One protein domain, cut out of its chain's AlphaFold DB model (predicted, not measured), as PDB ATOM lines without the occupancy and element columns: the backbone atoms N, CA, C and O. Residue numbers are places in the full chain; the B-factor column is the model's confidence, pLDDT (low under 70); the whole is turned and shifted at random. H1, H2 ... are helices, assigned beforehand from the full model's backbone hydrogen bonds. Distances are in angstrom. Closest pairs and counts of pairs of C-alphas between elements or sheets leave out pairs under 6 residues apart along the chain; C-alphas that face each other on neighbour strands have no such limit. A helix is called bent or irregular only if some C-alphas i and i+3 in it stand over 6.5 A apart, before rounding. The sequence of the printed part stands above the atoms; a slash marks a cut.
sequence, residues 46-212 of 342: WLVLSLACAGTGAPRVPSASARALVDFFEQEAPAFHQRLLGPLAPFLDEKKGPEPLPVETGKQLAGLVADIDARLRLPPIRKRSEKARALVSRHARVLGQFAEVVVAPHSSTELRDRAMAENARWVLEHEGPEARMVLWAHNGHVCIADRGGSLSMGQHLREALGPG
ATOM      1  N   TRP A  46     139.538 153.205 140.729       51.94
ATOM      2  CA  TRP A  46     138.260 152.613 140.334       51.94
ATOM      3  C   TRP A  46     137.009 153.356 140.827       51.94
ATOM      4  O   TRP A  46     135.974 153.278 140.179       51.94
ATOM      5  N   LEU A  47     137.080 154.108 141.932       54.28
ATOM      6  CA  LEU A  47     135.935 154.908 142.384       54.28
ATOM      7  C   LEU A  47     135.772 156.197 141.560       54.28
ATOM      8  O   LEU A  47     134.672 156.725 141.471       54.28
ATOM      9  N   VAL A  48     136.838 156.697 140.929       55.25
ATOM     10  CA  VAL A  48     136.843 157.988 140.213       55.25
ATOM     11  C   VAL A  48     136.997 157.804 138.692       55.25
ATOM     12  O   VAL A  48     136.321 158.464 137.908       55.25
ATOM     13  N   LEU A  49     137.841 156.867 138.247       51.22
ATOM     14  CA  LEU A  49     138.177 156.598 136.845       51.22
ATOM     15  C   LEU A  49     137.110 155.821 136.077       51.22
ATOM     16  O   LEU A  49     137.050 155.984 134.860       51.22
ATOM     17  N   SER A  50     136.289 154.983 136.727       51.84
ATOM     18  CA  SER A  50     135.292 154.170 136.005       51.84
ATOM     19  C   SER A  50     134.332 155.029 135.176       51.84
ATOM     20  O   SER A  50     133.857 154.600 134.128       51.84
ATOM     21  N   LEU A  51     134.130 156.284 135.587       53.06
ATOM     22  CA  LEU A  51     133.301 157.251 134.879       53.06
ATOM     23  C   LEU A  51     134.114 158.148 133.927       53.06
ATOM     24  O   LEU A  51     133.591 158.557 132.894       53.06
ATOM     25  N   ALA A  52     135.406 158.386 134.182       46.34
ATOM     26  CA  ALA A  52     136.258 159.269 133.369       46.34
ATOM     27  C   ALA A  52     136.366 158.844 131.886       46.34
ATOM     28  O   ALA A  52     136.490 159.692 131.002       46.34
ATOM     29  N   CYS A  53     136.250 157.547 131.579       46.66
ATOM     30  CA  CYS A  53     136.306 157.041 130.201       46.66
ATOM     31  C   CYS A  53     135.045 157.319 129.355       46.66
ATOM     32  O   CYS A  53     135.077 157.079 128.151       46.66
ATOM     33  N   ALA A  54     133.962 157.879 129.911       41.50
ATOM     34  CA  ALA A  54     132.748 158.185 129.134       41.50
ATOM     35  C   ALA A  54     132.949 159.245 128.030       41.50
ATOM     36  O   ALA A  54     132.118 159.361 127.136       41.50
ATOM     37  N   GLY A  55     134.053 160.006 128.051       35.56
ATOM     38  CA  GLY A  55     134.356 161.024 127.034       35.56
ATOM     39  C   GLY A  55     134.719 160.483 125.644       35.56
ATOM     40  O   GLY A  55     134.823 161.274 124.712       35.56
ATOM     41  N   THR A  56     134.910 159.167 125.492       42.44
ATOM     42  CA  THR A  56     135.230 158.512 124.207       42.44
ATOM     43  C   THR A  56     134.076 157.689 123.627       42.44
ATOM     44  O   THR A  56     134.303 156.900 122.716       42.44
ATOM     45  N   GLY A  57     132.852 157.847 124.142       41.78
ATOM     46  CA  GLY A  57     131.652 157.215 123.577       41.78
ATOM     47  C   GLY A  57     131.070 156.037 124.362       41.78
ATOM     48  O   GLY A  57     129.970 155.619 124.027       41.78
ATOM     49  N   ALA A  58     131.718 155.546 125.428       48.34
ATOM     50  CA  ALA A  58     131.066 154.722 126.453       48.34
ATOM     51  C   ALA A  58     131.909 154.652 127.743       48.34
ATOM     52  O   ALA A  58     133.135 154.507 127.665       48.34
ATOM     53  N   PRO A  59     131.297 154.741 128.938       54.25
ATOM     54  CA  PRO A  59     132.004 154.499 130.191       54.25
ATOM     55  C   PRO A  59     132.417 153.023 130.291       54.25
ATOM     56  O   PRO A  59     131.684 152.132 129.868       54.25
ATOM     57  N   ARG A  60     133.591 152.745 130.871       64.69
ATOM     58  CA  ARG A  60     133.966 151.359 131.192       64.69
ATOM     59  C   ARG A  60     133.107 150.870 132.349       64.69
ATOM     60  O   ARG A  60     132.886 151.614 133.303       64.69
ATOM     61  N   VAL A  61     132.669 149.615 132.283       70.62
ATOM     62  CA  VAL A  61     131.923 148.999 133.384       70.62
ATOM     63  C   VAL A  61     132.728 149.073 134.691       70.62
ATOM     64  O   VAL A  61     133.943 148.853 134.682       70.62
ATOM     65  N   PRO A  62     132.095 149.406 135.830       78.75
ATOM     66  CA  PRO A  62     132.769 149.521 137.121       78.75
ATOM     67  C   PRO A  62     132.967 148.133 137.764       78.75
ATOM     68  O   PRO A  62     132.431 147.844 138.837       78.75
ATOM     69  N   SER A  63     133.756 147.277 137.109       82.69
ATOM     70  CA  SER A  63     134.024 145.881 137.501       82.69
ATOM     71  C   SER A  63     134.495 145.723 138.938       82.69
ATOM     72  O   SER A  63     133.975 144.878 139.663       82.69
ATOM     73  N   ALA A  64     135.409 146.579 139.388       84.81
ATOM     74  CA  ALA A  64     135.908 146.556 140.755       84.81
ATOM     75  C   ALA A  64     134.790 146.803 141.782       84.81
ATOM     76  O   ALA A  64     134.760 146.155 142.825       84.81
ATOM     77  N   SER A  65     133.839 147.695 141.479       90.00
ATOM     78  CA  SER A  65     132.696 147.957 142.362       90.00
ATOM     79  C   SER A  65     131.696 146.811 142.365       90.00
ATOM     80  O   SER A  65     131.238 146.414 143.436       90.00
ATOM     81  N   ALA A  66     131.399 146.237 141.196       91.06
ATOM     82  CA  ALA A  66     130.570 145.039 141.111       91.06
ATOM     83  C   ALA A  66     131.202 143.874 141.894       91.06
ATOM     84  O   ALA A  66     130.528 143.243 142.707       91.06
ATOM     85  N   ARG A  67     132.512 143.641 141.729       91.06
ATOM     86  CA  ARG A  67     133.248 142.583 142.429       91.06
ATOM     87  C   ARG A  67     133.265 142.794 143.941       91.06
ATOM     88  O   ARG A  67     132.957 141.860 144.673       91.06
ATOM     89  N   ALA A  68     133.535 144.015 144.403       91.38
ATOM     90  CA  ALA A  68     133.546 144.335 145.829       91.38
ATOM     91  C   ALA A  68     132.202 144.033 146.514       91.38
ATOM     92  O   ALA A  68     132.178 143.563 147.650       91.38
ATOM     93  N   LEU A  69     131.081 144.272 145.825       93.44
ATOM     94  CA  LEU A  69     129.749 143.963 146.348       93.44
ATOM     95  C   LEU A  69     129.471 142.460 146.366       93.44
ATOM     96  O   LEU A  69     128.940 141.960 147.357       93.44
ATOM     97  N   VAL A  70     129.857 141.741 145.309       93.81
ATOM     98  CA  VAL A  70     129.765 140.273 145.255       93.81
ATOM     99  C   VAL A  70     130.544 139.655 146.421       93.81
ATOM    100  O   VAL A  70     129.953 138.950 147.238       93.81
ATOM    101  N   ASP A  71     131.821 140.010 146.579       92.25
ATOM    102  CA  ASP A  71     132.686 139.477 147.641       92.25
ATOM    103  C   ASP A  71     132.165 139.823 149.046       92.25
ATOM    104  O   ASP A  71     132.240 139.019 149.979       92.25
ATOM    105  N   PHE A  72     131.603 141.023 149.218       92.25
ATOM    106  CA  PHE A  72     131.006 141.427 150.486       92.25
ATOM    107  C   PHE A  72     129.778 140.580 150.835       92.25
ATOM    108  O   PHE A  72     129.672 140.056 151.949       92.25
ATOM    109  N   PHE A  73     128.837 140.430 149.900       93.62
ATOM    110  CA  PHE A  73     127.594 139.716 150.177       93.62
ATOM    111  C   PHE A  73     127.768 138.204 150.262       93.62
ATOM    112  O   PHE A  73     126.962 137.568 150.939       93.62
ATOM    113  N   GLU A  74     128.813 137.631 149.664       93.31
ATOM    114  CA  GLU A  74     129.171 136.225 149.880       93.31
ATOM    115  C   GLU A  74     129.313 135.917 151.380       93.31
ATOM    116  O   GLU A  74     128.835 134.895 151.869       93.31
ATOM    117  N   GLN A  75     129.897 136.850 152.138       90.12
ATOM    118  CA  GLN A  75     130.153 136.682 153.567       90.12
ATOM    119  C   GLN A  75     129.013 137.188 154.462       90.12
ATOM    120  O   GLN A  75     128.806 136.647 155.548       90.12
ATOM    121  N   GLU A  76     128.306 138.242 154.044       90.19
ATOM    122  CA  GLU A  76     127.302 138.932 154.874       90.19
ATOM    123  C   GLU A  76     125.858 138.512 154.585       90.19
ATOM    124  O   GLU A  76     124.961 138.756 155.395       90.19
ATOM    125  N   ALA A  77     125.588 137.944 153.409       91.25
ATOM    126  CA  ALA A  77     124.244 137.580 152.982       91.25
ATOM    127  C   ALA A  77     124.264 136.535 151.846       91.25
ATOM    128  O   ALA A  77     123.872 136.871 150.728       91.25
ATOM    129  N   PRO A  78     124.640 135.264 152.098       92.69
ATOM    130  CA  PRO A  78     124.819 134.262 151.039       92.69
ATOM    131  C   PRO A  78     123.605 134.095 150.108       92.69
ATOM    132  O   PRO A  78     123.754 134.002 148.892       92.69
ATOM    133  N   ALA A  79     122.385 134.139 150.654       92.50
ATOM    134  CA  ALA A  79     121.158 134.072 149.856       92.50
ATOM    135  C   ALA A  79     120.936 135.320 148.977       92.50
ATOM    136  O   ALA A  79     120.365 135.230 147.894       92.50
ATOM    137  N   PHE A  80     121.376 136.500 149.426       93.81
ATOM    138  CA  PHE A  80     121.342 137.717 148.613       93.81
ATOM    139  C   PHE A  80     122.448 137.697 147.555       93.81
ATOM    140  O   PHE A  80     122.172 137.982 146.400       93.81
ATOM    141  N   HIS A  81     123.656 137.264 147.921       94.19
ATOM    142  CA  HIS A  81     124.773 137.065 147.001       94.19
ATOM    143  C   HIS A  81     124.391 136.210 145.789       94.19
ATOM    144  O   HIS A  81     124.605 136.639 144.659       94.19
ATOM    145  N   GLN A  82     123.737 135.062 146.002       93.94
ATOM    146  CA  GLN A  82     123.285 134.207 144.896       93.94
ATOM    147  C   GLN A  82     122.316 134.927 143.943       93.94
ATOM    148  O   GLN A  82     122.368 134.711 142.735       93.94
ATOM    149  N   ARG A  83     121.480 135.839 144.458       92.94
ATOM    150  CA  ARG A  83     120.591 136.671 143.630       92.94
ATOM    151  C   ARG A  83     121.331 137.757 142.846       92.94
ATOM    152  O   ARG A  83     120.820 138.191 141.821       92.94
ATOM    153  N   LEU A  84     122.512 138.187 143.296       91.94
ATOM    154  CA  LEU A  84     123.306 139.226 142.630       91.94
ATOM    155  C   LEU A  84     124.145 138.699 141.463       91.94
ATOM    156  O   LEU A  84     124.387 139.451 140.522       91.94
ATOM    157  N   LEU A  85     124.600 137.441 141.511       90.81
ATOM    158  CA  LEU A  85     125.585 136.910 140.556       90.81
ATOM    159  C   LEU A  85     125.137 137.026 139.093       90.81
ATOM    160  O   LEU A  85     125.907 137.491 138.258       90.81
ATOM    161  N   GLY A  86     123.895 136.642 138.787       89.75
ATOM    162  CA  GLY A  86     123.345 136.740 137.431       89.75
ATOM    163  C   GLY A  86     123.223 138.193 136.950       89.75
ATOM    164  O   GLY A  86     123.851 138.549 135.952       89.75
ATOM    165  N   PRO A  87     122.473 139.054 137.664       89.50
ATOM    166  CA  PRO A  87     122.304 140.458 137.293       89.50
ATOM    167  C   PRO A  87     123.603 141.277 137.232       89.50
ATOM    168  O   PRO A  87     123.706 142.175 136.398       89.50
ATOM    169  N   LEU A  88     124.606 140.984 138.075       89.50
ATOM    170  CA  LEU A  88     125.901 141.678 138.044       89.50
ATOM    171  C   LEU A  88     126.888 141.119 137.015       89.50
ATOM    172  O   LEU A  88     127.857 141.810 136.699       89.50
ATOM    173  N   ALA A  89     126.662 139.925 136.457       87.44
ATOM    174  CA  ALA A  89     127.585 139.295 135.510       87.44
ATOM    175  C   ALA A  89     128.029 140.210 134.347       87.44
ATOM    176  O   ALA A  89     129.229 140.244 134.061       87.44
ATOM    177  N   PRO A  90     127.149 141.020 133.715       83.00
ATOM    178  CA  PRO A  90     127.557 141.933 132.644       83.00
ATOM    179  C   PRO A  90     128.556 143.012 133.075       83.00
ATOM    180  O   PRO A  90     129.257 143.554 132.223       83.00
ATOM    181  N   PHE A  91     128.617 143.323 134.370       84.19
ATOM    182  CA  PHE A  91     129.440 144.386 134.937       84.19
ATOM    183  C   PHE A  91     130.723 143.868 135.587       84.19
ATOM    184  O   PHE A  91     131.525 144.684 136.016       84.19
ATOM    185  N   LEU A  92     130.931 142.548 135.669       84.06
ATOM    186  CA  LEU A  92     132.130 141.942 136.263       84.06
ATOM    187  C   LEU A  92     133.306 141.818 135.279       84.06
ATOM    188  O   LEU A  92     134.439 141.640 135.719       84.06
ATOM    189  N   ASP A  93     133.059 141.899 133.969       73.12
ATOM    190  CA  ASP A  93     134.083 141.678 132.945       73.12
ATOM    191  C   ASP A  93     134.824 142.969 132.556       73.12
ATOM    192  O   ASP A  93     134.261 143.877 131.946       73.12
ATOM    193  N   GLU A  94     136.122 143.019 132.852       64.62
ATOM    194  CA  GLU A  94     137.029 144.112 132.475       64.62
ATOM    195  C   GLU A  94     137.402 144.129 130.987       64.62
ATOM    196  O   GLU A  94     137.948 145.125 130.494       64.62
ATOM    197  N   LYS A  95     137.172 143.021 130.272       59.03
ATOM    198  CA  LYS A  95     137.550 142.857 128.864       59.03
ATOM    199  C   LYS A  95     136.507 143.400 127.904       59.03
ATOM    200  O   LYS A  95     136.875 143.706 126.767       59.03
ATOM    201  N   LYS A  96     135.249 143.552 128.333       55.88
ATOM    202  CA  LYS A  96     134.256 144.272 127.536       55.88
ATOM    203  C   LYS A  96     134.768 145.693 127.332       55.88
ATOM    204  O   LYS A  96     134.990 146.445 128.283       55.88
ATOM    205  N   GLY A  97     135.062 146.011 126.073       50.50
ATOM    206  CA  GLY A  97     135.513 147.333 125.666       50.50
ATOM    207  C   GLY A  97     134.463 148.403 125.987       50.50
ATOM    208  O   GLY A  97     133.394 148.092 126.510       50.50
ATOM    209  N   PRO A  98     134.746 149.676 125.681       53.69
ATOM    210  CA  PRO A  98     133.787 150.762 125.846       53.69
ATOM    211  C   PRO A  98     132.695 150.672 124.764       53.69
ATOM    212  O   PRO A  98     132.582 151.548 123.912       53.69
ATOM    213  N   GLU A  99     131.912 149.599 124.765       59.22
ATOM    214  CA  GLU A  99     130.681 149.525 123.990       59.22
ATOM    215  C   GLU A  99     129.567 150.225 124.776       59.22
ATOM    216  O   GLU A  99     129.431 149.991 125.983       59.22
ATOM    217  N   PRO A 100     128.777 151.101 124.131       65.31
ATOM    218  CA  PRO A 100     127.618 151.701 124.771       65.31
ATOM    219  C   PRO A 100     126.676 150.606 125.270       65.31
ATOM    220  O   PRO A 100     126.210 149.769 124.494       65.31
ATOM    221  N   LEU A 101     126.390 150.608 126.570       74.31
ATOM    222  CA  LEU A 101     125.389 149.706 127.122       74.31
ATOM    223  C   LEU A 101     123.983 150.194 126.747       74.31
ATOM    224  O   LEU A 101     123.735 151.402 126.763       74.31
ATOM    225  N   PRO A 102     123.041 149.281 126.454       81.25
ATOM    226  CA  PRO A 102     121.649 149.652 126.244       81.25
ATOM    227  C   PRO A 102     121.058 150.373 127.463       81.25
ATOM    228  O   PRO A 102     121.328 150.006 128.608       81.25
ATOM    229  N   VAL A 103     120.168 151.340 127.222       83.56
ATOM    230  CA  VAL A 103     119.446 152.066 128.287       83.56
ATOM    231  C   VAL A 103     118.718 151.105 129.233       83.56
ATOM    232  O   VAL A 103     118.733 151.308 130.446       83.56
ATOM    233  N   GLU A 104     118.135 150.023 128.709       86.12
ATOM    234  CA  GLU A 104     117.473 148.998 129.526       86.12
ATOM    235  C   GLU A 104     118.440 148.298 130.489       86.12
ATOM    236  O   GLU A 104     118.088 148.058 131.642       86.12
ATOM    237  N   THR A 105     119.687 148.060 130.076       84.38
ATOM    238  CA  THR A 105     120.737 147.545 130.967       84.38
ATOM    239  C   THR A 105     121.051 148.541 132.087       84.38
ATOM    240  O   THR A 105     121.233 148.140 133.235       84.38
ATOM    241  N   GLY A 106     121.048 149.844 131.786       85.56
ATOM    242  CA  GLY A 106     121.167 150.900 132.795       85.56
ATOM    243  C   GLY A 106     120.001 150.911 133.793       85.56
ATOM    244  O   GLY A 106     120.229 150.955 135.000       85.56
ATOM    245  N   LYS A 107     118.753 150.795 133.321       89.69
ATOM    246  CA  LYS A 107     117.559 150.729 134.189       89.69
ATOM    247  C   LYS A 107     117.563 149.493 135.089       89.69
ATOM    248  O   LYS A 107     117.266 149.599 136.278       89.69
ATOM    249  N   GLN A 108     117.931 148.335 134.540       90.56
ATOM    250  CA  GLN A 108     118.087 147.095 135.305       90.56
ATOM    251  C   GLN A 108     119.138 147.253 136.407       90.56
ATOM    252  O   GLN A 108     118.888 146.878 137.553       90.56
ATOM    253  N   LEU A 109     120.285 147.867 136.089       90.44
ATOM    254  CA  LEU A 109     121.312 148.154 137.086       90.44
ATOM    255  C   LEU A 109     120.813 149.123 138.164       90.44
ATOM    256  O   LEU A 109     121.097 148.907 139.337       90.44
ATOM    257  N   ALA A 110     120.046 150.156 137.806       92.31
ATOM    258  CA  ALA A 110     119.477 151.086 138.781       92.31
ATOM    259  C   ALA A 110     118.544 150.379 139.783       92.31
ATOM    260  O   ALA A 110     118.657 150.605 140.988       92.31
ATOM    261  N   GLY A 111     117.673 149.480 139.305       93.69
ATOM    262  CA  GLY A 111     116.825 148.653 140.174       93.69
ATOM    263  C   GLY A 111     117.644 147.745 141.096       93.69
ATOM    264  O   GLY A 111     117.408 147.695 142.300       93.69
ATOM    265  N   LEU A 112     118.682 147.105 140.554       94.06
ATOM    266  CA  LEU A 112     119.590 146.261 141.328       94.06
ATOM    267  C   LEU A 112     120.350 147.040 142.412       94.06
ATOM    268  O   LEU A 112     120.537 146.543 143.522       94.06
ATOM    269  N   VAL A 113     120.783 148.268 142.115       95.38
ATOM    270  CA  VAL A 113     121.432 149.151 143.095       95.38
ATOM    271  C   VAL A 113     120.463 149.523 144.217       95.38
ATOM    272  O   VAL A 113     120.869 149.510 145.378       95.38
ATOM    273  N   ALA A 114     119.183 149.761 143.917       95.56
ATOM    274  CA  ALA A 114     118.176 150.004 144.949       95.56
ATOM    275  C   ALA A 114     117.999 148.797 145.893       95.56
ATOM    276  O   ALA A 114     117.928 148.982 147.112       95.56
ATOM    277  N   ASP A 115     118.009 147.570 145.359       95.12
ATOM    278  CA  ASP A 115     117.968 146.337 146.159       95.12
ATOM    279  C   ASP A 115     119.221 146.176 147.035       95.12
ATOM    280  O   ASP A 115     119.131 145.814 148.214       95.12
ATOM    281  N   ILE A 116     120.400 146.471 146.476       95.69
ATOM    282  CA  ILE A 116     121.677 146.468 147.202       95.69
ATOM    283  C   ILE A 116     121.636 147.479 148.350       95.69
ATOM    284  O   ILE A 116     121.945 147.123 149.490       95.69
ATOM    285  N   ASP A 117     121.205 148.712 148.089       95.44
ATOM    286  CA  ASP A 117     121.097 149.760 149.102       95.44
ATOM    287  C   ASP A 117     120.100 149.380 150.200       95.44
ATOM    288  O   ASP A 117     120.386 149.550 151.389       95.44
ATOM    289  N   ALA A 118     118.947 148.810 149.837       94.81
ATOM    290  CA  ALA A 118     117.985 148.288 150.803       94.81
ATOM    291  C   ALA A 118     118.612 147.205 151.692       94.81
ATOM    292  O   ALA A 118     118.446 147.235 152.914       94.81
ATOM    293  N   ARG A 119     119.406 146.294 151.115       93.81
ATOM    294  CA  ARG A 119     120.104 145.259 151.884       93.81
ATOM    295  C   ARG A 119     121.188 145.828 152.802       93.81
ATOM    296  O   ARG A 119     121.333 145.315 153.916       93.81
ATOM    297  N   LEU A 120     121.936 146.843 152.366       92.44
ATOM    298  CA  LEU A 120     123.005 147.485 153.149       92.44
ATOM    299  C   LEU A 120     122.480 148.278 154.358       92.44
ATOM    300  O   LEU A 120     123.225 148.470 155.326       92.44
ATOM    301  N   ARG A 121     121.209 148.709 154.333       91.44
ATOM    302  CA  ARG A 121     120.537 149.357 155.477       91.44
ATOM    303  C   ARG A 121     120.207 148.385 156.610       91.44
ATOM    304  O   ARG A 121     120.117 148.812 157.759       91.44
ATOM    305  N   LEU A 122     120.046 147.095 156.313       90.12
ATOM    306  CA  LEU A 122     119.816 146.088 157.347       90.12
ATOM    307  C   LEU A 122     121.080 145.882 158.206       90.12
ATOM    308  O   LEU A 122     122.199 146.051 157.706       90.12
ATOM    309  N   PRO A 123     120.938 145.479 159.482       84.06
ATOM    310  CA  PRO A 123     122.080 145.167 160.332       84.06
ATOM    311  C   PRO A 123     123.012 144.124 159.684       84.06
ATOM    312  O   PRO A 123     122.529 143.150 159.092       84.06
ATOM    313  N   PRO A 124     124.345 144.312 159.753       81.19
ATOM    314  CA  PRO A 124     125.289 143.335 159.230       81.19
ATOM    315  C   PRO A 124     125.287 142.084 160.114       81.19
ATOM    316  O   PRO A 124     125.086 142.172 161.325       81.19
ATOM    317  N   ILE A 125     125.535 140.921 159.508       81.06
ATOM    318  CA  ILE A 125     125.621 139.658 160.254       81.06
ATOM    319  C   ILE A 125     126.962 139.587 160.988       81.06
ATOM    320  O   ILE A 125     127.034 139.085 162.109       81.06
ATOM    321  N   ARG A 126     128.036 140.117 160.385       81.81
ATOM    322  CA  ARG A 126     129.360 140.171 161.011       81.81
ATOM    323  C   ARG A 126     129.690 141.586 161.470       81.81
ATOM    324  O   ARG A 126     129.355 142.580 160.827       81.81
ATOM    325  N   LYS A 127     130.431 141.688 162.577       83.44
ATOM    326  CA  LYS A 127     130.979 142.970 163.030       83.44
ATOM    327  C   LYS A 127     132.007 143.461 162.005       83.44
ATOM    328  O   LYS A 127     132.990 142.782 161.720       83.44
ATOM    329  N   ARG A 128     131.788 144.658 161.469       81.12
ATOM    330  CA  ARG A 128     132.690 145.352 160.540       81.12
ATOM    331  C   ARG A 128     132.976 146.742 161.092       81.12
ATOM    332  O   ARG A 128     132.143 147.299 161.807       81.12
ATOM    333  N   SER A 129     134.133 147.308 160.756       82.44
ATOM    334  CA  SER A 129     134.377 148.720 161.045       82.44
ATOM    335  C   SER A 129     133.402 149.589 160.250       82.44
ATOM    336  O   SER A 129     132.975 149.228 159.151       82.44
ATOM    337  N   GLU A 130     133.073 150.756 160.794       84.44
ATOM    338  CA  GLU A 130     132.261 151.755 160.096       84.44
ATOM    339  C   GLU A 130     132.880 152.127 158.743       84.44
ATOM    340  O   GLU A 130     132.181 152.175 157.732       84.44
ATOM    341  N   LYS A 131     134.214 152.249 158.693       83.75
ATOM    342  CA  LYS A 131     134.946 152.502 157.449       83.75
ATOM    343  C   LYS A 131     134.720 151.408 156.396       83.75
ATOM    344  O   LYS A 131     134.404 151.717 155.252       83.75
ATOM    345  N   ALA A 132     134.809 150.133 156.775       84.38
ATOM    346  CA  ALA A 132     134.567 149.034 155.840       84.38
ATOM    347  C   ALA A 132     133.120 149.027 155.316       84.38
ATOM    348  O   ALA A 132     132.898 148.775 154.134       84.38
ATOM    349  N   ARG A 133     132.135 149.355 156.165       87.06
ATOM    350  CA  ARG A 133     130.732 149.475 155.735       87.06
ATOM    351  C   ARG A 133     130.536 150.631 154.756       87.06
ATOM    352  O   ARG A 133     129.914 150.441 153.715       87.06
ATOM    353  N   ALA A 134     131.102 151.797 155.061       91.00
ATOM    354  CA  ALA A 134     131.005 152.971 154.204       91.00
ATOM    355  C   ALA A 134     131.642 152.734 152.823       91.00
ATOM    356  O   ALA A 134     131.100 153.192 151.818       91.00
ATOM    357  N   LEU A 135     132.750 151.985 152.756       91.00
ATOM    358  CA  LEU A 135     133.401 151.636 151.492       91.00
ATOM    359  C   LEU A 135     132.508 150.771 150.592       91.00
ATOM    360  O   LEU A 135     132.390 151.036 149.398       91.00
ATOM    361  N   VAL A 136     131.823 149.778 151.156       92.12
ATOM    362  CA  VAL A 136     130.905 148.919 150.389       92.12
ATOM    363  C   VAL A 136     129.701 149.717 149.883       92.12
ATOM    364  O   VAL A 136     129.347 149.615 148.710       92.12
ATOM    365  N   SER A 137     129.123 150.586 150.718       94.00
ATOM    366  CA  SER A 137     128.079 151.521 150.277       94.00
ATOM    367  C   SER A 137     128.564 152.452 149.163       94.00
ATOM    368  O   SER A 137     127.797 152.787 148.261       94.00
ATOM    369  N   ARG A 138     129.844 152.842 149.165       94.38
ATOM    370  CA  ARG A 138     130.408 153.636 148.071       94.38
ATOM    371  C   ARG A 138     130.481 152.856 146.762       94.38
ATOM    372  O   ARG A 138     130.166 153.427 145.723       94.38
ATOM    373  N   HIS A 139     130.828 151.571 146.792       93.00
ATOM    374  CA  HIS A 139     130.794 150.734 145.590       93.00
ATOM    375  C   HIS A 139     129.379 150.619 145.002       93.00
ATOM    376  O   HIS A 139     129.226 150.732 143.784       93.00
ATOM    377  N   ALA A 140     128.349 150.492 145.846       94.50
ATOM    378  CA  ALA A 140     126.953 150.545 145.400       94.50
ATOM    379  C   ALA A 140     126.614 151.899 144.752       94.50
ATOM    380  O   ALA A 140     126.079 151.936 143.641       94.50
ATOM    381  N   ARG A 141     127.028 153.016 145.369       94.88
ATOM    382  CA  ARG A 141     126.838 154.360 144.795       94.88
ATOM    383  C   ARG A 141     127.514 154.522 143.431       94.88
ATOM    384  O   ARG A 141     126.905 155.112 142.546       94.88
ATOM    385  N   VAL A 142     128.721 153.986 143.236       91.50
ATOM    386  CA  VAL A 142     129.423 154.039 141.938       91.50
ATOM    387  C   VAL A 142     128.666 153.276 140.850       91.50
ATOM    388  O   VAL A 142     128.569 153.765 139.726       91.50
ATOM    389  N   LEU A 143     128.084 152.112 141.165       90.25
ATOM    390  CA  LEU A 143     127.202 151.409 140.223       90.25
ATOM    391  C   LEU A 143     125.951 152.231 139.896       90.25
ATOM    392  O   LEU A 143     125.563 152.303 138.733       90.25
ATOM    393  N   GLY A 144     125.354 152.886 140.896       91.94
ATOM    394  CA  GLY A 144     124.205 153.772 140.697       91.94
ATOM    395  C   GLY A 144     124.530 154.959 139.788       91.94
ATOM    396  O   GLY A 144     123.822 155.204 138.820       91.94
ATOM    397  N   GLN A 145     125.650 155.641 140.032       91.00
ATOM    398  CA  GLN A 145     126.134 156.731 139.175       91.00
ATOM    399  C   GLN A 145     126.410 156.249 137.743       91.00
ATOM    400  O   GLN A 145     126.098 156.945 136.780       91.00
ATOM    401  N   PHE A 146     126.971 155.047 137.581       86.75
ATOM    402  CA  PHE A 146     127.160 154.452 136.260       86.75
ATOM    403  C   PHE A 146     125.817 154.183 135.564       86.75
ATOM    404  O   PHE A 146     125.669 154.511 134.388       86.75
ATOM    405  N   ALA A 147     124.821 153.659 136.283       88.44
ATOM    406  CA  ALA A 147     123.470 153.475 135.759       88.44
ATOM    407  C   ALA A 147     122.834 154.808 135.324       88.44
ATOM    408  O   ALA A 147     122.289 154.882 134.225       88.44
ATOM    409  N   GLU A 148     122.961 155.870 136.132       88.38
ATOM    410  CA  GLU A 148     122.500 157.227 135.789       88.38
ATOM    411  C   GLU A 148     123.113 157.701 134.460       88.38
ATOM    412  O   GLU A 148     122.394 158.175 133.580       88.38
ATOM    413  N   VAL A 149     124.427 157.522 134.281       82.19
ATOM    414  CA  VAL A 149     125.139 157.909 133.052       82.19
ATOM    415  C   VAL A 149     124.683 157.092 131.841       82.19
ATOM    416  O   VAL A 149     124.536 157.661 130.763       82.19
ATOM    417  N   VAL A 150     124.447 155.784 131.997       80.62
ATOM    418  CA  VAL A 150     123.973 154.908 130.906       80.62
ATOM    419  C   VAL A 150     122.537 155.239 130.492       80.62
ATOM    420  O   VAL A 150     122.206 155.165 129.312       80.62
ATOM    421  N   VAL A 151     121.674 155.602 131.443       84.38
ATOM    422  CA  VAL A 151     120.263 155.922 131.166       84.38
ATOM    423  C   VAL A 151     120.095 157.320 130.559       84.38
ATOM    424  O   VAL A 151     119.133 157.557 129.828       84.38
ATOM    425  N   ALA A 152     121.004 158.255 130.846       80.69
ATOM    426  CA  ALA A 152     120.868 159.646 130.435       80.69
ATOM    427  C   ALA A 152     121.102 159.850 128.922       80.69
ATOM    428  O   ALA A 152     122.198 159.591 128.426       80.69
ATOM    429  N   PRO A 153     120.127 160.410 128.177       60.19
ATOM    430  CA  PRO A 153     120.229 160.515 126.724       60.19
ATOM    431  C   PRO A 153     121.084 161.705 126.239       60.19
ATOM    432  O   PRO A 153     121.599 161.644 125.129       60.19
ATOM    433  N   HIS A 154     121.255 162.781 127.033       53.72
ATOM    434  CA  HIS A 154     121.881 164.045 126.571       53.72
ATOM    435  C   HIS A 154     122.742 164.805 127.616       53.72
ATOM    436  O   HIS A 154     123.170 165.924 127.353       53.72
ATOM    437  N   SER A 155     123.043 164.225 128.786       57.69
ATOM    438  CA  SER A 155     123.788 164.902 129.877       57.69
ATOM    439  C   SER A 155     124.898 164.047 130.505       57.69
ATOM    440  O   SER A 155     125.358 164.314 131.617       57.69
ATOM    441  N   SER A 156     125.381 163.032 129.780       64.69
ATOM    442  CA  SER A 156     126.387 162.083 130.283       64.69
ATOM    443  C   SER A 156     127.666 162.758 130.784       64.69
ATOM    444  O   SER A 156     128.291 162.259 131.714       64.69
ATOM    445  N   THR A 157     128.047 163.906 130.215       74.19
ATOM    446  CA  THR A 157     129.274 164.626 130.594       74.19
ATOM    447  C   THR A 157     129.154 165.294 131.963       74.19
ATOM    448  O   THR A 157     130.063 165.146 132.775       74.19
ATOM    449  N   GLU A 158     128.042 165.977 132.244       82.81
ATOM    450  CA  GLU A 158     127.812 166.617 133.546       82.81
ATOM    451  C   GLU A 158     127.593 165.570 134.636       82.81
ATOM    452  O   GLU A 158     128.232 165.626 135.680       82.81
ATOM    453  N   LEU A 159     126.752 164.563 134.374       85.75
ATOM    454  CA  LEU A 159     126.504 163.476 135.326       85.75
ATOM    455  C   LEU A 159     127.799 162.748 135.689       85.75
ATOM    456  O   LEU A 159     128.036 162.436 136.856       85.75
ATOM    457  N   ARG A 160     128.663 162.525 134.693       85.88
ATOM    458  CA  ARG A 160     129.995 161.961 134.892       85.88
ATOM    459  C   ARG A 160     130.853 162.857 135.778       85.88
ATOM    460  O   ARG A 160     131.419 162.365 136.746       85.88
ATOM    461  N   ASP A 161     130.980 164.135 135.444       89.12
ATOM    462  CA  ASP A 161     131.850 165.061 136.168       89.12
ATOM    463  C   ASP A 161     131.354 165.316 137.606       89.12
ATOM    464  O   ASP A 161     132.164 165.334 138.536       89.12
ATOM    465  N   ARG A 162     130.032 165.375 137.812       91.44
ATOM    466  CA  ARG A 162     129.388 165.372 139.133       91.44
ATOM    467  C   ARG A 162     129.740 164.121 139.924       91.44
ATOM    468  O   ARG A 162     130.209 164.218 141.054       91.44
ATOM    469  N   ALA A 163     129.562 162.942 139.336       91.19
ATOM    470  CA  ALA A 163     129.868 161.683 140.001       91.19
ATOM    471  C   ALA A 163     131.368 161.540 140.328       91.19
ATOM    472  O   ALA A 163     131.722 161.103 141.422       91.19
ATOM    473  N   MET A 164     132.261 161.977 139.431       90.69
ATOM    474  CA  MET A 164     133.703 162.042 139.695       90.69
ATOM    475  C   MET A 164     134.015 162.955 140.891       90.69
ATOM    476  O   MET A 164     134.812 162.572 141.752       90.69
ATOM    477  N   ALA A 165     133.365 164.120 140.983       93.62
ATOM    478  CA  ALA A 165     133.525 165.046 142.104       93.62
ATOM    479  C   ALA A 165     132.987 164.459 143.418       93.62
ATOM    480  O   ALA A 165     133.688 164.495 144.430       93.62
ATOM    481  N   GLU A 166     131.792 163.857 143.399       94.94
ATOM    482  CA  GLU A 166     131.208 163.149 144.548       94.94
ATOM    483  C   GLU A 166     132.149 162.057 145.070       94.94
ATOM    484  O   GLU A 166     132.323 161.908 146.281       94.94
ATOM    485  N   ASN A 167     132.777 161.298 144.171       93.38
ATOM    486  CA  ASN A 167     133.651 160.193 144.551       93.38
ATOM    487  C   ASN A 167     135.001 160.684 145.078       93.38
ATOM    488  O   ASN A 167     135.464 160.172 146.096       93.38
ATOM    489  N   ALA A 168     135.606 161.698 144.452       92.75
ATOM    490  CA  ALA A 168     136.821 162.329 144.966       92.75
ATOM    491  C   ALA A 168     136.593 162.932 146.361       92.75
ATOM    492  O   ALA A 168     137.362 162.670 147.287       92.75
ATOM    493  N   ARG A 169     135.496 163.676 146.537       93.69
ATOM    494  CA  ARG A 169     135.115 164.254 147.827       93.69
ATOM    495  C   ARG A 169     134.897 163.174 148.883       93.69
ATOM    496  O   ARG A 169     135.460 163.271 149.967       93.69
ATOM    497  N   TRP A 170     134.152 162.120 148.551       94.75
ATOM    498  CA  TRP A 170     133.921 161.028 149.491       94.75
ATOM    499  C   TRP A 170     135.223 160.345 149.914       94.75
ATOM    500  O   TRP A 170     135.389 160.054 151.092       94.75
ATOM    501  N   VAL A 171     136.160 160.100 148.988       91.56
ATOM    502  CA  VAL A 171     137.459 159.497 149.335       91.56
ATOM    503  C   VAL A 171     138.236 160.406 150.291       91.56
ATOM    504  O   VAL A 171     138.783 159.912 151.273       91.56
ATOM    505  N   LEU A 172     138.257 161.720 150.039       91.19
ATOM    506  CA  LEU A 172     138.911 162.690 150.922       91.19
ATOM    507  C   LEU A 172     138.311 162.651 152.338       91.19
ATOM    508  O   LEU A 172     139.041 162.489 153.312       91.19
ATOM    509  N   GLU A 173     136.981 162.720 152.443       91.94
ATOM    510  CA  GLU A 173     136.249 162.674 153.716       91.94
ATOM    511  C   GLU A 173     136.435 161.335 154.449       91.94
ATOM    512  O   GLU A 173     136.578 161.297 155.672       91.94
ATOM    513  N   HIS A 174     136.469 160.224 153.708       90.31
ATOM    514  CA  HIS A 174     136.611 158.878 154.261       90.31
ATOM    515  C   HIS A 174     137.987 158.622 154.893       90.31
ATOM    516  O   HIS A 174     138.112 157.872 155.875       90.31
ATOM    517  N   GLU A 175     139.036 159.235 154.344       89.00
ATOM    518  CA  GLU A 175     140.374 159.155 154.927       89.00
ATOM    519  C   GLU A 175     140.443 159.908 156.260       89.00
ATOM    520  O   GLU A 175     141.016 159.378 157.220       89.00
ATOM    521  N   GLY A 176     139.759 161.049 156.365       88.62
ATOM    522  CA  GLY A 176     139.563 161.799 157.603       88.62
ATOM    523  C   GLY A 176     139.780 163.307 157.430       88.62
ATOM    524  O   GLY A 176     140.202 163.750 156.365       88.62
ATOM    525  N   PRO A 177     139.535 164.111 158.479       88.31
ATOM    526  CA  PRO A 177     139.567 165.577 158.396       88.31
ATOM    527  C   PRO A 177     140.946 166.161 158.048       88.31
ATOM    528  O   PRO A 177     141.020 167.197 157.399       88.31
ATOM    529  N   GLU A 178     142.033 165.478 158.418       89.06
ATOM    530  CA  GLU A 178     143.414 165.904 158.123       89.06
ATOM    531  C   GLU A 178     143.938 165.376 156.776       89.06
ATOM    532  O   GLU A 178     145.106 165.578 156.421       89.06
ATOM    533  N   ALA A 179     143.111 164.637 156.031       90.56
ATOM    534  CA  ALA A 179     143.525 164.042 154.774       90.56
ATOM    535  C   ALA A 179     143.788 165.119 153.715       90.56
ATOM    536  O   ALA A 179     143.119 166.148 153.633       90.56
ATOM    537  N   ARG A 180     144.771 164.852 152.854       91.19
ATOM    538  CA  ARG A 180     145.071 165.664 151.671       91.19
ATOM    539  C   ARG A 180     145.044 164.768 150.448       91.19
ATOM    540  O   ARG A 180     145.469 163.616 150.512       91.19
ATOM    541  N   MET A 181     144.573 165.308 149.331       91.19
ATOM    542  CA  MET A 181     144.446 164.576 148.077       91.19
ATOM    543  C   MET A 181     145.111 165.338 146.939       91.19
ATOM    544  O   MET A 181     144.894 166.536 146.771       91.19
ATOM    545  N   VAL A 182     145.870 164.610 146.122       93.56
ATOM    546  CA  VAL A 182     146.232 165.043 144.774       93.56
ATOM    547  C   VAL A 182     145.310 164.309 143.810       93.56
ATOM    548  O   VAL A 182     145.344 163.082 143.731       93.56
ATOM    549  N   LEU A 183     144.470 165.062 143.106       91.12
ATOM    550  CA  LEU A 183     143.535 164.525 142.127       91.12
ATOM    551  C   LEU A 183     144.056 164.805 140.718       91.12
ATOM    552  O   LEU A 183     144.242 165.957 140.335       91.12
ATOM    553  N   TRP A 184     144.287 163.744 139.948       90.12
ATOM    554  CA  TRP A 184     144.834 163.835 138.599       90.12
ATOM    555  C   TRP A 184     143.748 163.577 137.557       90.12
ATOM    556  O   TRP A 184     143.208 162.475 137.476       90.12
ATOM    557  N   ALA A 185     143.450 164.573 136.728       91.25
ATOM    558  CA  ALA A 185     142.519 164.443 135.613       91.25
ATOM    559  C   ALA A 185     142.862 165.438 134.498       91.25
ATOM    560  O   ALA A 185     143.643 166.368 134.687       91.25
ATOM    561  N   HIS A 186     142.269 165.240 133.320       92.38
ATOM    562  CA  HIS A 186     142.441 166.157 132.195       92.38
ATOM    563  C   HIS A 186     141.963 167.577 132.551       92.38
ATOM    564  O   HIS A 186     140.965 167.739 133.257       92.38
ATOM    565  N   ASN A 187     142.615 168.599 131.986       94.19
ATOM    566  CA  ASN A 187     142.294 170.024 132.156       94.19
ATOM    567  C   ASN A 187     140.791 170.338 132.088       94.19
ATOM    568  O   ASN A 187     140.273 171.124 132.873       94.19
ATOM    569  N   GLY A 188     140.079 169.709 131.148       90.56
ATOM    570  CA  GLY A 188     138.635 169.890 130.974       90.56
ATOM    571  C   GLY A 188     137.796 169.490 132.194       90.56
ATOM    572  O   GLY A 188     136.777 170.130 132.436       90.56
ATOM    573  N   HIS A 189     138.236 168.488 132.961       92.56
ATOM    574  CA  HIS A 189     137.567 168.048 134.185       92.56
ATOM    575  C   HIS A 189     137.924 168.926 135.378       92.56
ATOM    576  O   HIS A 189     137.050 169.247 136.166       92.56
ATOM    577  N   VAL A 190     139.194 169.312 135.537       95.06
ATOM    578  CA  VAL A 190     139.641 170.070 136.724       95.06
ATOM    579  C   VAL A 190     139.366 171.574 136.631       95.06
ATOM    580  O   VAL A 190     139.392 172.250 137.651       95.06
ATOM    581  N   CYS A 191     139.097 172.094 135.430       94.56
ATOM    582  CA  CYS A 191     138.765 173.499 135.174       94.56
ATOM    583  C   CYS A 191     137.661 174.009 136.111       94.56
ATOM    584  O   CYS A 191     136.628 173.364 136.209       94.56
ATOM    585  N   ILE A 192     137.836 175.178 136.729       96.19
ATOM    586  CA  ILE A 192     136.853 175.780 137.656       96.19
ATOM    587  C   ILE A 192     136.041 176.929 137.040       96.19
ATOM    588  O   ILE A 192     135.149 177.464 137.691       96.19
ATOM    589  N   ALA A 193     136.339 177.314 135.795       93.50
ATOM    590  CA  ALA A 193     135.573 178.335 135.087       93.50
ATOM    591  C   ALA A 193     134.178 177.830 134.712       93.50
ATOM    592  O   ALA A 193     134.026 176.667 134.333       93.50
ATOM    593  N   ASP A 194     133.206 178.742 134.711       85.31
ATOM    594  CA  ASP A 194     131.899 178.504 134.105       85.31
ATOM    595  C   ASP A 194     132.029 178.242 132.596       85.31
ATOM    596  O   ASP A 194     132.784 178.906 131.879       85.31
ATOM    597  N   ARG A 195     131.302 177.228 132.129       76.88
ATOM    598  CA  ARG A 195     131.285 176.745 130.747       76.88
ATOM    599  C   ARG A 195     129.920 176.919 130.077       76.88
ATOM    600  O   ARG A 195     129.756 176.432 128.963       76.88
ATOM    601  N   GLY A 196     128.968 177.601 130.723       64.75
ATOM    602  CA  GLY A 196     127.681 177.963 130.123       64.75
ATOM    603  C   GLY A 196     126.737 176.778 129.906       64.75
ATOM    604  O   GLY A 196     126.044 176.727 128.894       64.75
ATOM    605  N   GLY A 197     126.734 175.805 130.821       73.94
ATOM    606  CA  GLY A 197     125.776 174.696 130.786       73.94
ATOM    607  C   GLY A 197     126.173 173.523 131.674       73.94
ATOM    608  O   GLY A 197     125.564 173.302 132.709       73.94
ATOM    609  N   SER A 198     127.211 172.780 131.276       82.31
ATOM    610  CA  SER A 198     127.665 171.576 131.986       82.31
ATOM    611  C   SER A 198     128.795 171.902 132.960       82.31
ATOM    612  O   SER A 198     129.856 172.385 132.548       82.31
ATOM    613  N   LEU A 199     128.564 171.606 134.240       90.25
ATOM    614  CA  LEU A 199     129.566 171.762 135.290       90.25
ATOM    615  C   LEU A 199     130.658 170.693 135.171       90.25
ATOM    616  O   LEU A 199     130.392 169.514 134.929       90.25
ATOM    617  N   SER A 200     131.908 171.118 135.336       92.50
ATOM    618  CA  SER A 200     133.055 170.218 135.434       92.50
ATOM    619  C   SER A 200     133.194 169.630 136.844       92.50
ATOM    620  O   SER A 200     132.676 170.160 137.833       92.50
ATOM    621  N   MET A 201     134.006 168.579 136.961       94.31
ATOM    622  CA  MET A 201     134.406 168.029 138.256       94.31
ATOM    623  C   MET A 201     135.066 169.105 139.139       94.31
ATOM    624  O   MET A 201     134.812 169.178 140.339       94.31
ATOM    625  N   GLY A 202     135.898 169.962 138.546       95.56
ATOM    626  CA  GLY A 202     136.586 171.055 139.218       95.56
ATOM    627  C   GLY A 202     135.631 172.098 139.783       95.56
ATOM    628  O   GLY A 202     135.845 172.557 140.900       95.56
ATOM    629  N   GLN A 203     134.560 172.435 139.060       96.00
ATOM    630  CA  GLN A 203     133.534 173.364 139.537       96.00
ATOM    631  C   GLN A 203     132.793 172.799 140.752       96.00
ATOM    632  O   GLN A 203     132.733 173.464 141.783       96.00
ATOM    633  N   HIS A 204     132.326 171.548 140.676       95.56
ATOM    634  CA  HIS A 204     131.683 170.880 141.812       95.56
ATOM    635  C   HIS A 204     132.604 170.788 143.039       95.56
ATOM    636  O   HIS A 204     132.180 171.021 144.170       95.56
ATOM    637  N   LEU A 205     133.886 170.472 142.832       96.50
ATOM    638  CA  LEU A 205     134.860 170.418 143.921       96.50
ATOM    639  C   LEU A 205     135.184 171.809 144.478       96.50
ATOM    640  O   LEU A 205     135.344 171.942 145.687       96.50
ATOM    641  N   ARG A 206     135.250 172.849 143.639       96.62
ATOM    642  CA  ARG A 206     135.449 174.233 144.091       96.62
ATOM    643  C   ARG A 206     134.281 174.710 144.946       96.62
ATOM    644  O   ARG A 206     134.527 175.360 145.955       96.62
ATOM    645  N   GLU A 207     133.049 174.376 144.582       95.50
ATOM    646  CA  GLU A 207     131.871 174.689 145.396       95.50
ATOM    647  C   GLU A 207     131.953 174.024 146.779       95.50
ATOM    648  O   GLU A 207     131.724 174.672 147.797       95.50
ATOM    649  N   ALA A 208     132.355 172.751 146.830       95.00
ATOM    650  CA  ALA A 208     132.421 171.993 148.078       95.00
ATOM    651  C   ALA A 208     133.633 172.332 148.967       95.00
ATOM    652  O   ALA A 208     133.522 172.304 150.191       95.00
ATOM    653  N   LEU A 209     134.800 172.591 148.369       95.50
ATOM    654  CA  LEU A 209     136.080 172.732 149.078       95.50
ATOM    655  C   LEU A 209     136.554 174.188 149.182       95.50
ATOM    656  O   LEU A 209     137.463 174.486 149.962       95.50
ATOM    657  N   GLY A 210     135.974 175.093 148.391       95.25
ATOM    658  CA  GLY A 210     136.310 176.512 148.368       95.25
ATOM    659  C   GLY A 210     137.825 176.758 148.258       95.25
ATOM    660  O   GLY A 210     138.473 176.221 147.353       95.25
ATOM    661  N   PRO A 211     138.420 177.558 149.163       93.31
ATOM    662  CA  PRO A 211     139.850 177.872 149.140       93.31
ATOM    663  C   PRO A 211     140.759 176.694 149.535       93.31
ATOM    664  O   PRO A 211     141.967 176.776 149.316       93.31
ATOM    665  N   GLY A 212     140.209 175.601 150.081       94.25
ATOM    666  CA  GLY A 212     140.955 174.382 150.419       94.25
ATOM    667  C   GLY A 212     141.411 173.570 149.201       94.25
ATOM    668  O   GLY A 212     142.171 172.615 149.344       94.25
TER     669      GLY A 212
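AT A GLANCE: This is residues 46 to 212 of the 342 residues of the protein "Erythromycin esterase family protein" of Myxococcus sp. AM011 (UniProt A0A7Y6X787). Three long helices, H4, H5 and H6, stand side by side in an up-and-down row with H5 in the middle, and H8 extends the row beyond H6. Over one face of this row lie H1, along H6, and the hairpin of H2 and H3, with H2 crossing H5 steeply; the short H7 sits by the first residues of H8. The printed part has 167 residues with eight named helices, H1 to H8 along the chain, and no named strand: the class is all helix. It is compact, with a radius of gyration of the C-alphas of 16.4 A and spans of 49 by 40 by 25 A.

IN THESE COORDINATES: H1 is residues 46 to 56, 17.4 A long, beginning at C-alpha 46 (138.260, 152.613, 140.334). H2 is residues 63 to 76, 19.9 A, and H3 residues 78 to 92, 18.2 A. H4, residues 103 to 121, measures 27.3 A. H5, residues 130 to 151, measures 31.6 A from C-alpha 130 (132.261, 151.755, 160.096). H6 is residues 156 to 175, 28.5 A; H7 is residues 187 to 190, 5.3 A. H8, residues 201 to 212, is 15.2 A and ends at C-alpha 212 (140.955, 174.382, 150.419). H3 and H8 are irregular, with C-alphas 87 and 90 7.2 A apart and C-alphas 208 and 211 9.5 A apart; H1 is only just irregular, with C-alphas 52 and 55 6.8 A apart.

HOW THE PARTS SIT: H5 is the hub and touches four helices. H4 touches it at a shallow tilt of 19 degrees, opposite ways; the closest C-alphas, of Gly 106 and Ala 147, are 4.6 A apart. H6 touches it at 4 degrees, opposite ways, closest at Val 149 and Ser 156, C-alphas 5.2 A apart. H1, H5 and H6 form a bundle, three helices side by side; the closest C-alphas of H1 and H6, of Val 48 and Met 164, are 5.2 A apart. H2 touches H5 at a steep tilt of 45 degrees, through residues 136 to 143 of H5 alone, with C-alphas 65 and 139 closest at 4.7 A. H2 and H3 form a hairpin at 8 degrees, closest at C-alphas 63 and 92, 4.5 A. H8 touches H6 at C-alphas 201 and 161, 4.4 A, and H7 at C-alphas 202 and 190, 4.1 A. Every O i to N i+4 pair is within hydrogen-bond range in H4, H5 and H6, against 9 of 10 in H2, 6 of 11 in H3, 6 of 8 in H8 and 0 of 7 in H1, where 3 of 8 O i to N i+3 pairs are; H7 is too short for an i+4 pair.

THE WHOLE: The C-alphas farthest apart, of Ala 79 and Ala 193, are 48.8 A apart. The printed part has no cut; the link from H6 to H7, 11 residues, is long. Mean pLDDT of the printed part is 83.8, with residues 46 to 60, 94 to 100, 153 to 156 and 196 under 70.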